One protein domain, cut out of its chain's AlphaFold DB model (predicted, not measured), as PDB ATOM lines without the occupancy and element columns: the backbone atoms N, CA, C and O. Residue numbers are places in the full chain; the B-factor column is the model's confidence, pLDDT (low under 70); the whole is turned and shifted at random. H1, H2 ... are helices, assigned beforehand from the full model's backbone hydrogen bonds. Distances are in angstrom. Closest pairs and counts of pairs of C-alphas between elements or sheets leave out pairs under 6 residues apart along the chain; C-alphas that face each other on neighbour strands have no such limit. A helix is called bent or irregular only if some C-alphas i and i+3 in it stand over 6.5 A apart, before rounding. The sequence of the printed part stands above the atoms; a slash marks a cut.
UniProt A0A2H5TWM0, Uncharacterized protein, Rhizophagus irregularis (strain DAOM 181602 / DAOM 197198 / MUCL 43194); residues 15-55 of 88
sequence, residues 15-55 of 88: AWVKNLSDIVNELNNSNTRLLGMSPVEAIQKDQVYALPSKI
ATOM      1  N   ALA A  15      57.906  14.442  60.031       84.25
ATOM      2  CA  ALA A  15      56.913  13.682  60.793       84.25
ATOM      3  C   ALA A  15      57.311  13.537  62.272       84.25
ATOM      4  O   ALA A  15      56.458  13.624  63.151       84.25
ATOM      5  N   TRP A  16      58.611  13.413  62.554       84.06
ATOM      6  CA  TRP A  16      59.128  13.361  63.921       84.06
ATOM      7  C   TRP A  16      58.874  14.658  64.706       84.06
ATOM      8  O   TRP A  16      58.620  14.585  65.901       84.06
ATOM      9  N   VAL A  17      58.875  15.827  64.049       90.00
ATOM     10  CA  VAL A  17      58.601  17.124  64.696       90.00
ATOM     11  C   VAL A  17      57.156  17.174  65.177       90.00
ATOM     12  O   VAL A  17      56.887  17.622  66.286       90.00
ATOM     13  N   LYS A  18      56.225  16.668  64.358       90.81
ATOM     14  CA  LYS A  18      54.799  16.609  64.708       90.81
ATOM     15  C   LYS A  18      54.539  15.693  65.904       90.81
ATOM     16  O   LYS A  18      53.696  16.015  66.729       90.81
ATOM     17  N   ASN A  19      55.299  14.605  66.013       93.81
ATOM     18  CA  ASN A  19      55.151  13.610  67.077       93.81
ATOM     19  C   ASN A  19      56.072  13.870  68.280       93.81
ATOM     20  O   ASN A  19      56.074  13.092  69.230       93.81
ATOM     21  N   LEU A  20      56.879  14.937  68.249       94.00
ATOM     22  CA  LEU A  20      57.934  15.171  69.235       94.00
ATOM     23  C   LEU A  20      57.375  15.256  70.656       94.00
ATOM     24  O   LEU A  20      57.946  14.672  71.571       94.00
ATOM     25  N   SER A  21      56.249  15.950  70.831       96.12
ATOM     26  CA  SER A  21      55.602  16.083  72.139       96.12
ATOM     27  C   SER A  21      55.190  14.726  72.708       96.12
ATOM     28  O   SER A  21      55.432  14.457  73.882       96.12
ATOM     29  N   ASP A  22      54.602  13.862  71.881       96.44
ATOM     30  CA  ASP A  22      54.140  12.542  72.313       96.44
ATOM     31  C   ASP A  22      55.321  11.638  72.668       96.44
ATOM     32  O   ASP A  22      55.308  10.993  73.713       96.44
ATOM     33  N   ILE A  23      56.386  11.675  71.862       95.12
ATOM     34  CA  ILE A  23      57.627  10.933  72.120       95.12
ATOM     35  C   ILE A  23      58.267  11.390  73.436       95.12
ATOM     36  O   ILE A  23      58.659  10.565  74.257       95.12
ATOM     37  N   VAL A  24      58.375  12.701  73.663       96.06
ATOM     38  CA  VAL A  24      58.949  13.248  74.901       96.06
ATOM     39  C   VAL A  24      58.095  12.862  76.109       96.06
ATOM     40  O   VAL A  24      58.639  12.468  77.143       96.06
ATOM     41  N   ASN A  25      56.769  12.923  75.980       97.06
ATOM     42  CA  ASN A  25      55.858  12.487  77.032       97.06
ATOM     43  C   ASN A  25      56.026  10.995  77.339       97.06
ATOM     44  O   ASN A  25      56.136  10.630  78.510       97.06
ATOM     45  N   GLU A  26      56.094  10.139  76.321       96.88
ATOM     46  CA  GLU A  26      56.305   8.704  76.498       96.88
ATOM     47  C   GLU A  26      57.642   8.419  77.194       96.88
ATOM     48  O   GLU A  26      57.670   7.704  78.197       96.88
ATOM     49  N   LEU A  27      58.739   9.020  76.724       95.44
ATOM     50  CA  LEU A  27      60.075   8.818  77.288       95.44
ATOM     51  C   LEU A  27      60.174   9.252  78.755       95.44
ATOM     52  O   LEU A  27      60.822   8.569  79.545       95.44
ATOM     53  N   ASN A  28      59.532  10.359  79.133       97.19
ATOM     54  CA  ASN A  28      59.628  10.909  80.488       97.19
ATOM     55  C   ASN A  28      58.713  10.222  81.508       97.19
ATOM     56  O   ASN A  28      59.010  10.263  82.703       97.19
ATOM     57  N   ASN A  29      57.616   9.607  81.057       97.69
ATOM     58  CA  ASN A  29      56.614   9.000  81.938       97.69
ATOM     59  C   ASN A  29      56.641   7.464  81.922       97.69
ATOM     60  O   ASN A  29      56.016   6.833  82.771       97.69
ATOM     61  N   SER A  30      57.367   6.841  80.993       97.00
ATOM     62  CA  SER A  30      57.497   5.383  80.938       97.00
ATOM     63  C   SER A  30      58.614   4.877  81.842       97.00
ATOM     64  O   SER A  30      59.692   5.469  81.926       97.00
ATOM     65  N   ASN A  31      58.396   3.720  82.465       94.69
ATOM     66  CA  ASN A  31      59.426   3.071  83.266       94.69
ATOM     67  C   ASN A  31      60.617   2.671  82.401       94.69
ATOM     68  O   ASN A  31      60.500   1.892  81.452       94.69
ATOM     69  N   THR A  32      61.799   3.152  82.773       91.81
ATOM     70  CA  THR A  32      63.025   2.758  82.088       91.81
ATOM     71  C   THR A  32      63.501   1.404  82.598       91.81
ATOM     72  O   THR A  32      63.463   1.107  83.792       91.81
ATOM     73  N   ARG A  33      64.036   0.575  81.699       89.56
ATOM     74  CA  ARG A  33      64.603  -0.738  82.055       89.56
ATOM     75  C   ARG A  33      65.734  -0.644  83.088       89.56
ATOM     76  O   ARG A  33      65.922  -1.577  83.859       89.56
ATOM     77  N   LEU A  34      66.515   0.439  83.052       89.19
ATOM     78  CA  LEU A  34      67.673   0.625  83.926       89.19
ATOM     79  C   LEU A  34      67.292   1.138  85.310       89.19
ATOM     80  O   LEU A  34      67.983   0.798  86.256       89.19
ATOM     81  N   LEU A  35      66.229   1.931  85.452       91.50
ATOM     82  CA  LEU A  35      65.835   2.468  86.760       91.50
ATOM     83  C   LEU A  35      64.662   1.698  87.376       91.50
ATOM     84  O   LEU A  35      64.408   1.814  88.568       91.50
ATOM     85  N   GLY A  36      63.920   0.932  86.569       93.31
ATOM     86  CA  GLY A  36      62.662   0.312  86.983       93.31
ATOM     87  C   GLY A  36      61.541   1.322  87.245       93.31
ATOM     88  O   GLY A  36      60.489   0.934  87.740       93.31
ATOM     89  N   MET A  37      61.765   2.598  86.923       95.75
ATOM     90  CA  MET A  37      60.839   3.701  87.158       95.75
ATOM     91  C   MET A  37      60.960   4.780  86.081       95.75
ATOM     92  O   MET A  37      61.898   4.751  85.267       95.75
ATOM     93  N   SER A  38      59.999   5.700  86.060       97.00
ATOM     94  CA  SER A  38      59.947   6.776  85.074       97.00
ATOM     95  C   SER A  38      60.964   7.887  85.380       97.00
ATOM     96  O   SER A  38      61.272   8.142  86.551       97.00
ATOM     97  N   PRO A  39      61.507   8.577  84.360       97.38
ATOM     98  CA  PRO A  39      62.400   9.714  84.574       97.38
ATOM     99  C   PRO A  39      61.779  10.837  85.410       97.38
ATOM    100  O   PRO A  39      62.472  11.417  86.247       97.38
ATOM    101  N   VAL A  40      60.482  11.117  85.229       97.75
ATOM    102  CA  VAL A  40      59.783  12.172  85.981       97.75
ATOM    103  C   VAL A  40      59.700  11.878  87.483       97.75
ATOM    104  O   VAL A  40      59.732  12.799  88.294       97.75
ATOM    105  N   GLU A  41      59.663  10.606  87.877       97.31
ATOM    106  CA  GLU A  41      59.746  10.205  89.284       97.31
ATOM    107  C   GLU A  41      61.200  10.138  89.771       97.31
ATOM    108  O   GLU A  41      61.492  10.463  90.920       97.31
ATOM    109  N   ALA A  42      62.126   9.708  88.909       96.56
ATOM    110  CA  ALA A  42      63.540   9.572  89.244       96.56
ATOM    111  C   ALA A  42      64.195  10.926  89.563       96.56
ATOM    112  O   ALA A  42      64.950  11.019  90.526       96.56
ATOM    113  N   ILE A  43      63.875  11.978  88.800       96.88
ATOM    114  CA  ILE A  43      64.449  13.325  88.976       96.88
ATOM    115  C   ILE A  43      64.078  13.975  90.318       96.88
ATOM    116  O   ILE A  43      64.757  14.890  90.769       96.88
ATOM    117  N   GLN A  44      63.011  13.505  90.968       97.50
ATOM    118  CA  GLN A  44      62.562  14.011  92.267       97.50
ATOM    119  C   GLN A  44      63.326  13.398  93.449       97.50
ATOM    120  O   GLN A  44      63.132  13.822  94.585       97.50
ATOM    121  N   LYS A  45      64.157  12.374  93.214       95.50
ATOM    122  CA  LYS A  45      64.896  11.665  94.261       95.50
ATOM    123  C   LYS A  45      66.327  12.182  94.359       95.50
ATOM    124  O   LYS A  45      67.000  12.320  93.343       95.50
ATOM    125  N   ASP A  46      66.827  12.326  95.584       96.75
ATOM    126  CA  ASP A  46      68.231  12.691  95.834       96.75
ATOM    127  C   ASP A  46      69.215  11.646  95.288       96.75
ATOM    128  O   ASP A  46      70.333  11.971  94.886       96.75
ATOM    129  N   GLN A  47      68.808  10.372  95.279       94.25
ATOM    130  CA  GLN A  47      69.583   9.261  94.734       94.25
ATOM    131  C   GLN A  47      68.676   8.237  94.049       94.25
ATOM    132  O   GLN A  47      67.609   7.878  94.555       94.25
ATOM    133  N   VAL A  48      69.142   7.715  92.914       92.62
ATOM    134  CA  VAL A  48      68.483   6.645  92.161       92.62
ATOM    135  C   VAL A  48      69.500   5.546  91.890       92.62
ATOM    136  O   VAL A  48      70.572   5.796  91.346       92.62
ATOM    137  N   TYR A  49      69.157   4.317  92.268       91.94
ATOM    138  CA  TYR A  49      69.999   3.148  92.039       91.94
ATOM    139  C   TYR A  49      69.577   2.452  90.749       91.94
ATOM    140  O   TYR A  49      68.398   2.156  90.552       91.94
ATOM    141  N   ALA A  50      70.541   2.179  89.873       87.56
ATOM    142  CA  ALA A  50      70.278   1.437  88.650       87.56
ATOM    143  C   ALA A  50      70.067  -0.054  88.950       87.56
ATOM    144  O   ALA A  50      70.819  -0.674  89.706       87.56
ATOM    145  N   LEU A  51      69.068  -0.645  88.301       88.25
ATOM    146  CA  LEU A  51      68.925  -2.085  88.182       88.25
ATOM    147  C   LEU A  51      70.121  -2.661  87.407       88.25
ATOM    148  O   LEU A  51      70.645  -2.003  86.500       88.25
ATOM    149  N   PRO A  52      70.531  -3.909  87.699       81.81
ATOM    150  CA  PRO A  52      71.578  -4.569  86.939       81.81
ATOM    151  C   PRO A  52      71.259  -4.540  85.444       81.81
ATOM    152  O   PRO A  52      70.199  -5.000  85.004       81.81
ATOM    153  N   SER A  53      72.186  -4.025  84.638       71.88
ATOM    154  CA  SER A  53      72.078  -4.163  83.190       71.88
ATOM    155  C   SER A  53      72.014  -5.653  82.856       71.88
ATOM    156  O   SER A  53      72.868  -6.417  83.312       71.88
ATOM    157  N   LYS A  54      71.039  -6.083  82.044       67.75
ATOM    158  CA  LYS A  54      71.079  -7.425  81.450       67.75
ATOM    159  C   LYS A  54      72.294  -7.493  80.524       67.75
ATOM    160  O   LYS A  54      72.204  -7.109  79.358       67.75
ATOM    161  N   ILE A  55      73.426  -7.943  81.054       62.97
ATOM    162  CA  ILE A  55      74.546  -8.409  80.247       62.97
ATOM    163  C   ILE A  55      74.060  -9.714  79.629       62.97
ATOM    164  O   ILE A  55      73.746 -10.673  80.335       62.97
TER     165      ILE A  55
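What this domain is: This is residues 15 to 55 of the 88 residues of an uncharacterized protein of Rhizophagus irregularis (strain DAOM 181602 / DAOM 197198 / MUCL 43194) (UniProt A0A2H5TWM0). A flat, loose shape in which the helix H2 forms most of an arm leading into a body of loop and short helix, with a long tail across the far end. Residues 15 to 24, which take in H1 and the first part of H2, stick out at one end, while residues 30 to 38 loop out from the last residue of H2 and fold back to H3, and residues 43 to 55 have no named element. The printed part has 41 residues with three named helices, in the order H1, H2, H3, and no named strand; the class is all helix, though under half of the residues, 18 of 41, are in named elements. It is loose, with a radius of gyration of the C-alphas of 12.6 A, and its C-alphas span 35 by 27 by 10 A.

How they stand to each other: The printed part begins with H1, residues 15 to 18, and a tight link of one residue, Asn 19, leads to H2, residues 20 to 29. H1 and H2 meet only through their link. Residues 15 to 24, of which 15 to 18 belong to H1 and 20 to 24 belong to H2, stand free. A short link of 9 residues leads on to H3, residues 39 to 42. H2 and H3 touch, with 5 pairs of C-alphas within 8 A; the closest C-alphas are those of Asn 28 and Pro 39, 5.1 A apart. Their centres are 12.6 A apart. H1 and H3 are apart. In H2 every pair of O i and N i+4 is within hydrogen-bond range. H1 and H3, of 4 residues each, are too short for such a pair, and in each the one pair of O i and N i+3 is within range.

Where its parts are: H1 runs from Ala 15, whose C-alpha is at (56.913, 13.682, 60.793), to Lys 18. H2 runs from Leu 20, with its C-alpha at (57.934, 15.171, 69.235), to Asn 29, and is 14.2 A long from first to last C-alpha. H3 runs from Pro 39 to Ala 42, whose C-alpha is at (63.540, 9.572, 89.244). H1 is 5.3 A and H3 4.8 A from first to last C-alpha.

The domain as a whole: The two C-alphas farthest apart are those of Ala 15 and Asp 46, 36.8 A; those of the first and last printed residues, Ala 15 and Ile 55, are 34.3 A apart. Without residues 15 to 24, the body of 31 residues spans 28 by 23 by 7 A and has a radius of gyration of 9.6 A. The C-alphas of residues 43 to 55 lie 10 to 20 A from the mean of all C-alphas. The printed part has no cut, and neither link between the helices is long. The mean pLDDT of the printed part is 91.7, and the confidence is low, under 70, at residues 54 to 55.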